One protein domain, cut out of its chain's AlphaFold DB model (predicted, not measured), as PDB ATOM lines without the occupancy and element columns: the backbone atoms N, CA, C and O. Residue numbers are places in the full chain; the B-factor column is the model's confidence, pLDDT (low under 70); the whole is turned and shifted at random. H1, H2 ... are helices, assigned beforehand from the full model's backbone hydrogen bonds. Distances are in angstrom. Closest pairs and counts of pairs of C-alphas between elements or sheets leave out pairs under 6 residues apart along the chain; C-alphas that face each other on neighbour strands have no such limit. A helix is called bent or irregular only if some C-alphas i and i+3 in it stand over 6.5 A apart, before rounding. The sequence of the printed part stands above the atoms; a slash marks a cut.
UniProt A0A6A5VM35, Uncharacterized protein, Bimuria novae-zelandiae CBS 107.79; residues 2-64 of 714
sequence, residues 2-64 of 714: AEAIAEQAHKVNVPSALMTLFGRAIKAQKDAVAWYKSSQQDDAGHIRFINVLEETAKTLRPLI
ATOM      1  N   ALA A   2     -19.359 -29.436  31.862       84.31
ATOM      2  CA  ALA A   2     -19.778 -30.734  32.403       84.31
ATOM      3  C   ALA A   2     -21.269 -30.782  32.780       84.31
ATOM      4  O   ALA A   2     -21.958 -31.722  32.402       84.31
ATOM      5  N   GLU A   3     -21.769 -29.728  33.430       88.19
ATOM      6  CA  GLU A   3     -23.196 -29.544  33.734       88.19
ATOM      7  C   GLU A   3     -24.050 -29.570  32.462       88.19
ATOM      8  O   GLU A   3     -24.954 -30.387  32.348       88.19
ATOM      9  N   ALA A   4     -23.684 -28.791  31.439       86.00
ATOM     10  CA  ALA A   4     -24.387 -28.785  30.156       86.00
ATOM     11  C   ALA A   4     -24.392 -30.163  29.459       86.00
ATOM     12  O   ALA A   4     -25.378 -30.516  28.820       86.00
ATOM     13  N   ILE A   5     -23.319 -30.957  29.584       84.88
ATOM     14  CA  ILE A   5     -23.270 -32.340  29.071       84.88
ATOM     15  C   ILE A   5     -24.207 -33.249  29.880       84.88
ATOM     16  O   ILE A   5     -24.895 -34.089  29.302       84.88
ATOM     17  N   ALA A   6     -24.255 -33.083  31.202       85.25
ATOM     18  CA  ALA A   6     -25.134 -33.847  32.084       85.25
ATOM     19  C   ALA A   6     -26.622 -33.506  31.911       85.25
ATOM     20  O   ALA A   6     -27.469 -34.383  32.079       85.25
ATOM     21  N   GLU A   7     -26.935 -32.267  31.533       87.12
ATOM     22  CA  GLU A   7     -28.295 -31.766  31.322       87.12
ATOM     23  C   GLU A   7     -28.854 -32.045  29.915       87.12
ATOM     24  O   GLU A   7     -30.048 -31.849  29.676       87.12
ATOM     25  N   GLN A   8     -28.038 -32.525  28.969       85.25
ATOM     26  CA  GLN A   8     -28.519 -32.839  27.621       85.25
ATOM     27  C   GLN A   8     -29.588 -33.944  27.628       85.25
ATOM     28  O   GLN A   8     -29.410 -35.028  28.184       85.25
ATOM     29  N   ALA A   9     -30.693 -33.691  26.913       69.69
ATOM     30  CA  ALA A   9     -31.821 -34.621  26.794       69.69
ATOM     31  C   ALA A   9     -31.418 -35.988  26.202       69.69
ATOM     32  O   ALA A   9     -31.968 -37.026  26.580       69.69
ATOM     33  N   HIS A  10     -30.430 -36.004  25.302       76.62
ATOM     34  CA  HIS A  10     -29.790 -37.230  24.837       76.62
ATOM     35  C   HIS A  10     -28.610 -37.571  25.749       76.62
ATOM     36  O   HIS A  10     -27.605 -36.869  25.756       76.62
ATOM     37  N   LYS A  11     -28.717 -38.677  26.496       74.44
ATOM     38  CA  LYS A  11     -27.650 -39.132  27.398       74.44
ATOM     39  C   LYS A  11     -26.390 -39.498  26.610       74.44
ATOM     40  O   LYS A  11     -26.311 -40.585  26.032       74.44
ATOM     41  N   VAL A  12     -25.408 -38.600  26.621       80.94
ATOM     42  CA  VAL A  12     -24.059 -38.848  26.105       80.94
ATOM     43  C   VAL A  12     -23.396 -39.915  26.974       80.94
ATOM     44  O   VAL A  12     -23.440 -39.839  28.201       80.94
ATOM     45  N   ASN A  13     -22.812 -40.938  26.349       82.44
ATOM     46  CA  ASN A  13     -22.086 -41.974  27.078       82.44
ATOM     47  C   ASN A  13     -20.651 -41.503  27.329       82.44
ATOM     48  O   ASN A  13     -19.911 -41.270  26.374       82.44
ATOM     49  N   VAL A  14     -20.265 -41.380  28.597       83.12
ATOM     50  CA  VAL A  14     -18.903 -40.987  28.973       83.12
ATOM     51  C   VAL A  14     -18.028 -42.241  29.093       83.12
ATOM     52  O   VAL A  14     -18.369 -43.133  29.875       83.12
ATOM     53  N   PRO A  15     -16.902 -42.339  28.358       84.81
ATOM     54  CA  PRO A  15     -15.988 -43.472  28.474       84.81
ATOM     55  C   PRO A  15     -15.424 -43.608  29.894       84.81
ATOM     56  O   PRO A  15     -14.990 -42.623  30.493       84.81
ATOM     57  N   SER A  16     -15.349 -44.835  30.416       81.50
ATOM     58  CA  SER A  16     -14.772 -45.114  31.744       81.50
ATOM     59  C   SER A  16     -13.312 -44.658  31.854       81.50
ATOM     60  O   SER A  16     -12.892 -44.175  32.907       81.50
ATOM     61  N   ALA A  17     -12.566 -44.720  30.746       78.62
ATOM     62  CA  ALA A  17     -11.198 -44.219  30.641       78.62
ATOM     63  C   ALA A  17     -11.067 -42.739  31.050       78.62
ATOM     64  O   ALA A  17     -10.059 -42.363  31.651       78.62
ATOM     65  N   LEU A  18     -12.092 -41.911  30.802       83.62
ATOM     66  CA  LEU A  18     -12.078 -40.498  31.187       83.62
ATOM     67  C   LEU A  18     -12.074 -40.320  32.712       83.62
ATOM     68  O   LEU A  18     -11.383 -39.445  33.223       83.62
ATOM     69  N   MET A  19     -12.772 -41.175  33.465       85.06
ATOM     70  CA  MET A  19     -12.727 -41.109  34.932       85.06
ATOM     71  C   MET A  19     -11.400 -41.561  35.503       85.06
ATOM     72  O   MET A  19     -10.945 -41.004  36.500       85.06
ATOM     73  N   THR A  20     -10.770 -42.552  34.876       80.94
ATOM     74  CA  THR A  20      -9.408 -42.948  35.235       80.94
ATOM     75  C   THR A  20      -8.446 -41.777  35.029       80.94
ATOM     76  O   THR A  20      -7.588 -41.542  35.876       80.94
ATOM     77  N   LEU A  21      -8.620 -40.995  33.954       82.44
ATOM     78  CA  LEU A  21      -7.847 -39.772  33.719       82.44
ATOM     79  C   LEU A  21      -8.138 -38.689  34.762       82.44
ATOM     80  O   LEU A  21      -7.185 -38.164  35.333       82.44
ATOM     81  N   PHE A  22      -9.408 -38.406  35.077       86.50
ATOM     82  CA  PHE A  22      -9.758 -37.464  36.148       86.50
ATOM     83  C   PHE A  22      -9.138 -37.871  37.483       86.50
ATOM     84  O   PHE A  22      -8.497 -37.049  38.126       86.50
ATOM     85  N   GLY A  23      -9.269 -39.140  37.882       85.56
ATOM     86  CA  GLY A  23      -8.700 -39.637  39.135       85.56
ATOM     87  C   GLY A  23      -7.183 -39.459  39.202       85.56
ATOM     88  O   GLY A  23      -6.663 -38.998  40.214       85.56
ATOM     89  N   ARG A  24      -6.475 -39.752  38.103       80.12
ATOM     90  CA  ARG A  24      -5.021 -39.544  38.004       80.12
ATOM     91  C   ARG A  24      -4.642 -38.065  38.059       80.12
ATOM     92  O   ARG A  24      -3.717 -37.720  38.785       80.12
ATOM     93  N   ALA A  25      -5.346 -37.206  37.321       83.75
ATOM     94  CA  ALA A  25      -5.071 -35.771  37.271       83.75
ATOM     95  C   ALA A  25      -5.335 -35.089  38.621       83.75
ATOM     96  O   ALA A  25      -4.478 -34.366  39.117       83.75
ATOM     97  N   ILE A  26      -6.482 -35.377  39.248       87.50
ATOM     98  CA  ILE A  26      -6.845 -34.862  40.575       87.50
ATOM     99  C   ILE A  26      -5.800 -35.285  41.607       87.50
ATOM    100  O   ILE A  26      -5.339 -34.452  42.379       87.50
ATOM    101  N   LYS A  27      -5.395 -36.562  41.604       85.62
ATOM    102  CA  LYS A  27      -4.356 -37.055  42.511       85.62
ATOM    103  C   LYS A  27      -3.022 -36.339  42.289       85.62
ATOM    104  O   LYS A  27      -2.469 -35.806  43.239       85.62
ATOM    105  N   ALA A  28      -2.544 -36.268  41.046       79.44
ATOM    106  CA  ALA A  28      -1.278 -35.604  40.734       79.44
ATOM    107  C   ALA A  28      -1.268 -34.133  41.188       79.44
ATOM    108  O   ALA A  28      -0.286 -33.675  41.765       79.44
ATOM    109  N   GLN A  29      -2.378 -33.419  40.985       83.50
ATOM    110  CA  GLN A  29      -2.536 -32.038  41.439       83.50
ATOM    111  C   GLN A  29      -2.583 -31.929  42.969       83.50
ATOM    112  O   GLN A  29      -1.950 -31.044  43.535       83.50
ATOM    113  N   LYS A  30      -3.277 -32.838  43.667       87.31
ATOM    114  CA  LYS A  30      -3.282 -32.875  45.140       87.31
ATOM    115  C   LYS A  30      -1.897 -33.129  45.720       87.31
ATOM    116  O   LYS A  30      -1.536 -32.469  46.688       87.31
ATOM    117  N   ASP A  31      -1.143 -34.046  45.124       81.81
ATOM    118  CA  ASP A  31       0.222 -34.352  45.547       81.81
ATOM    119  C   ASP A  31       1.134 -33.131  45.358       81.81
ATOM    120  O   ASP A  31       1.885 -32.780  46.266       81.81
ATOM    121  N   ALA A  32       1.019 -32.437  44.219       79.19
ATOM    122  CA  ALA A  32       1.760 -31.204  43.972       79.19
ATOM    123  C   ALA A  32       1.374 -30.094  44.958       79.19
ATOM    124  O   ALA A  32       2.251 -29.459  45.529       79.19
ATOM    125  N   VAL A  33       0.081 -29.899  45.240       82.81
ATOM    126  CA  VAL A  33      -0.371 -28.928  46.251       82.81
ATOM    127  C   VAL A  33       0.129 -29.290  47.644       82.81
ATOM    128  O   VAL A  33       0.573 -28.415  48.373       82.81
ATOM    129  N   ALA A  34       0.075 -30.561  48.048       83.38
ATOM    130  CA  ALA A  34       0.607 -30.985  49.344       83.38
ATOM    131  C   ALA A  34       2.097 -30.637  49.477       83.38
ATOM    132  O   ALA A  34       2.543 -30.214  50.544       83.38
ATOM    133  N   TRP A  35       2.835 -30.754  48.376       73.81
ATOM    134  CA  TRP A  35       4.223 -30.341  48.304       73.81
ATOM    135  C   TRP A  35       4.383 -28.809  48.362       73.81
ATOM    136  O   TRP A  35       5.108 -28.316  49.226       73.81
ATOM    137  N   TYR A  36       3.643 -28.034  47.560       75.62
ATOM    138  CA  TYR A  36       3.678 -26.561  47.589       75.62
ATOM    139  C   TYR A  36       3.296 -25.979  48.958       75.62
ATOM    140  O   TYR A  36       3.960 -25.055  49.432       75.62
ATOM    141  N   LYS A  37       2.330 -26.578  49.666       77.75
ATOM    142  CA  LYS A  37       1.967 -26.185  51.039       77.75
ATOM    143  C   LYS A  37       3.128 -26.290  52.012       77.75
ATOM    144  O   LYS A  37       3.228 -25.468  52.921       77.75
ATOM    145  N   SER A  38       4.007 -27.275  51.832       72.06
ATOM    146  CA  SER A  38       5.201 -27.387  52.674       72.06
ATOM    147  C   SER A  38       6.189 -26.234  52.431       72.06
ATOM    148  O   SER A  38       6.935 -25.876  53.337       72.06
ATOM    149  N   SER A  39       6.092 -25.571  51.271       59.44
ATOM    150  CA  SER A  39       6.912 -24.428  50.844       59.44
ATOM    151  C   SER A  39       6.338 -23.032  51.137       59.44
ATOM    152  O   SER A  39       6.928 -22.041  50.717       59.44
ATOM    153  N   GLN A  40       5.216 -22.927  51.862       64.75
ATOM    154  CA  GLN A  40       4.555 -21.657  52.230       64.75
ATOM    155  C   GLN A  40       4.142 -20.746  51.043       64.75
ATOM    156  O   GLN A  40       4.059 -19.528  51.205       64.75
ATOM    157  N   GLN A  41       3.860 -21.302  49.859       63.97
ATOM    158  CA  GLN A  41       3.345 -20.540  48.706       63.97
ATOM    159  C   GLN A  41       1.803 -20.427  48.709       63.97
ATOM    160  O   GLN A  41       1.110 -21.219  49.349       63.97
ATOM    161  N   ASP A  42       1.259 -19.402  48.035       66.31
ATOM    162  CA  ASP A  42      -0.192 -19.177  47.910       66.31
ATOM    163  C   ASP A  42      -0.827 -20.185  46.934       66.31
ATOM    164  O   ASP A  42      -0.748 -20.039  45.717       66.31
ATOM    165  N   ASP A  43      -1.470 -21.219  47.482       73.69
ATOM    166  CA  ASP A  43      -2.056 -22.339  46.729       73.69
ATOM    167  C   ASP A  43      -3.525 -22.133  46.324       73.69
ATOM    168  O   ASP A  43      -4.205 -23.080  45.901       73.69
ATOM    169  N   ALA A  44      -4.069 -20.921  46.469       81.06
ATOM    170  CA  ALA A  44      -5.485 -20.666  46.205       81.06
ATOM    171  C   ALA A  44      -5.900 -21.046  44.766       81.06
ATOM    172  O   ALA A  44      -6.994 -21.587  44.559       81.06
ATOM    173  N   GLY A  45      -5.016 -20.823  43.785       78.25
ATOM    174  CA  GLY A  45      -5.222 -21.185  42.379       78.25
ATOM    175  C   GLY A  45      -5.328 -22.696  42.160       78.25
ATOM    176  O   GLY A  45      -6.344 -23.185  41.653       78.25
ATOM    177  N   HIS A  46      -4.333 -23.459  42.620       80.75
ATOM    178  CA  HIS A  46      -4.316 -24.916  42.475       80.75
ATOM    179  C   HIS A  46      -5.470 -25.596  43.222       80.75
ATOM    180  O   HIS A  46      -6.109 -26.502  42.680       80.75
ATOM    181  N   ILE A  47      -5.805 -25.135  44.433       85.31
ATOM    182  CA  ILE A  47      -6.952 -25.654  45.192       85.31
ATOM    183  C   ILE A  47      -8.253 -25.425  44.414       85.31
ATOM    184  O   ILE A  47      -9.080 -26.333  44.305       85.31
ATOM    185  N   ARG A  48      -8.431 -24.236  43.824       86.31
ATOM    186  CA  ARG A  48      -9.598 -23.941  42.986       86.31
ATOM    187  C   ARG A  48      -9.659 -24.863  41.768       86.31
ATOM    188  O   ARG A  48     -10.735 -25.384  41.474       86.31
ATOM    189  N   PHE A  49      -8.537 -25.096  41.089       85.31
ATOM    190  CA  PHE A  49      -8.472 -25.994  39.934       85.31
ATOM    191  C   PHE A  49      -8.820 -27.447  40.298       85.31
ATOM    192  O   PHE A  49      -9.634 -28.074  39.616       85.31
ATOM    193  N   ILE A  50      -8.284 -27.962  41.410       90.06
ATOM    194  CA  ILE A  50      -8.614 -29.299  41.929       90.06
ATOM    195  C   ILE A  50     -10.118 -29.419  42.188       90.06
ATOM    196  O   ILE A  50     -10.737 -30.370  41.711       90.06
ATOM    197  N   ASN A  51     -10.719 -28.435  42.863       91.25
ATOM    198  CA  ASN A  51     -12.155 -28.437  43.152       91.25
ATOM    199  C   ASN A  51     -12.994 -28.473  41.861       91.25
ATOM    200  O   ASN A  51     -13.988 -29.195  41.784       91.25
ATOM    201  N   VAL A  52     -12.582 -27.737  40.821       92.56
ATOM    202  CA  VAL A  52     -13.253 -27.757  39.510       92.56
ATOM    203  C   VAL A  52     -13.151 -29.134  38.849       92.56
ATOM    204  O   VAL A  52     -14.149 -29.624  38.310       92.56
ATOM    205  N   LEU A  53     -11.984 -29.784  38.894       91.81
ATOM    206  CA  LEU A  53     -11.811 -31.139  38.361       91.81
ATOM    207  C   LEU A  53     -12.647 -32.170  39.131       91.81
ATOM    208  O   LEU A  53     -13.259 -33.041  38.512       91.81
ATOM    209  N   GLU A  54     -12.705 -32.065  40.457       93.88
ATOM    210  CA  GLU A  54     -13.497 -32.955  41.309       93.88
ATOM    211  C   GLU A  54     -14.998 -32.823  41.046       93.88
ATOM    212  O   GLU A  54     -15.672 -33.835  40.827       93.88
ATOM    213  N   GLU A  55     -15.522 -31.597  40.995       94.50
ATOM    214  CA  GLU A  55     -16.932 -31.355  40.678       94.50
ATOM    215  C   GLU A  55     -17.265 -31.768  39.237       94.50
ATOM    216  O   GLU A  55     -18.312 -32.369  38.986       94.50
ATOM    217  N   THR A  56     -16.344 -31.565  38.291       92.69
ATOM    218  CA  THR A  56     -16.492 -32.057  36.912       92.69
ATOM    219  C   THR A  56     -16.593 -33.582  36.872       92.69
ATOM    220  O   THR A  56     -17.526 -34.133  36.283       92.69
ATOM    221  N   ALA A  57     -15.671 -34.285  37.534       91.75
ATOM    222  CA  ALA A  57     -15.658 -35.742  37.596       91.75
ATOM    223  C   ALA A  57     -16.930 -36.288  38.269       91.75
ATOM    224  O   ALA A  57     -17.534 -37.253  37.796       91.75
ATOM    225  N   LYS A  58     -17.378 -35.642  39.348       94.19
ATOM    226  CA  LYS A  58     -18.619 -35.964  40.062       94.19
ATOM    227  C   LYS A  58     -19.859 -35.760  39.191       94.19
ATOM    228  O   LYS A  58     -20.738 -36.620  39.204       94.19
ATOM    229  N   THR A  59     -19.895 -34.692  38.398       93.75
ATOM    230  CA  THR A  59     -20.997 -34.371  37.476       93.75
ATOM    231  C   THR A  59     -21.097 -35.371  36.325       93.75
ATOM    232  O   THR A  59     -22.195 -35.775  35.951       93.75
ATOM    233  N   LEU A  60     -19.962 -35.822  35.779       90.38
ATOM    234  CA  LEU A  60     -19.933 -36.762  34.650       90.38
ATOM    235  C   LEU A  60     -20.077 -38.234  35.071       90.38
ATOM    236  O   LEU A  60     -20.487 -39.065  34.260       90.38
ATOM    237  N   ARG A  61     -19.791 -38.575  36.335       91.75
ATOM    238  CA  ARG A  61     -19.852 -39.953  36.860       91.75
ATOM    239  C   ARG A  61     -21.181 -40.687  36.579       91.75
ATOM    240  O   ARG A  61     -21.107 -41.855  36.199       91.75
ATOM    241  N   PRO A  62     -22.379 -40.078  36.709       90.19
ATOM    242  CA  PRO A  62     -23.653 -40.751  36.421       90.19
ATOM    243  C   PRO A  62     -23.869 -41.110  34.942       90.19
ATOM    244  O   PRO A  62     -24.722 -41.945  34.637       90.19
ATOM    245  N   LEU A  63     -23.129 -40.484  34.022       87.62
ATOM    246  CA  LEU A  63     -23.254 -40.695  32.574       87.62
ATOM    247  C   LEU A  63     -22.423 -41.873  32.062       87.62
ATOM    248  O   LEU A  63     -22.504 -42.240  30.887       87.62
ATOM    249  N   ILE A  64     -21.622 -42.478  32.933       85.31
ATOM    250  CA  ILE A  64     -20.841 -43.660  32.603       85.31
ATOM    251  C   ILE A  64     -21.799 -44.831  32.648       85.31
ATOM    252  O   ILE A  64     -22.264 -45.238  33.719       85.31
TER     253      ILE A  64
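Overview. This is residues 2 to 64 of the 714 residues of an uncharacterized protein of Bimuria novae-zelandiae CBS 107.79 (UniProt A0A6A5VM35). This is a long, narrow helical hairpin: H2 and H3 lie side by side and run opposite ways, and the short helix H1 packs on residues 56 to 63 of H3, near the end of the hairpin away from the turn that joins H2 to H3. From H1 the link of residues 8 to 15 leads round that end to H2. The printed part has 63 residues with three named helices, in the order H1, H2, H3, and no named strand; the class is all helix. The whole is loose, with a radius of gyration of the C-alphas of 14.2 A, and has the outline of a rod that spans 47 by 20 by 10 A.

Arrangement. Start with H2, residues 16 to 38, the longest helix by residues. Look from there to H3, residues 44 to 63, which touches H2; their closest C-alphas are those of Ile 26 and Ile 50, 6.0 A apart. The two run opposite ways at a shallow tilt of 19 degrees and form a helical hairpin. Now go to H1, residues 2 to 7, which touches H3, and H3 meets this touch with residues 56 to 63 alone. The closest C-alphas of H1 and H3 are those of Ala 2 and Thr 56, 5.7 A apart. H1 and H3 run the same way at a shallow tilt of 29 degrees. H1 and H2 are apart. Every O i to N i+4 pair of H1 is within hydrogen-bond range, while in H2 it is 18 of 19 and in H3 14 of 16.

Along the chain. Find C-alpha 16 at (-14.772, -45.114, 31.744); from there H2 runs 33.9 A to C-alpha 38 at (5.201, -27.387, 52.674). Next find C-alpha 44 at (-5.485, -20.666, 46.205), from which H3 runs 30.0 A to C-alpha 63. H3 is irregular, but only just: C-alphas 59 and 62 are 7.0 A apart. H1 is short, 8.6 A from C-alpha 2 at (-19.778, -30.734, 32.403) to C-alpha 7.

Size, cuts and confidence. The two C-alphas farthest apart are those of His 10 and Ser 39, at 46.8 A. The C-alphas of Ala 2 and Ile 64, the first and last printed residues, are 13.0 A apart. The printed part has no cut. The link from H1 to H2, of 8 residues, is short, and the link from H2 to H3, of 5 residues, is tight. The mean pLDDT of the printed part is 83.0; look for values under 70 at residue 9 and at residues 39 to 42.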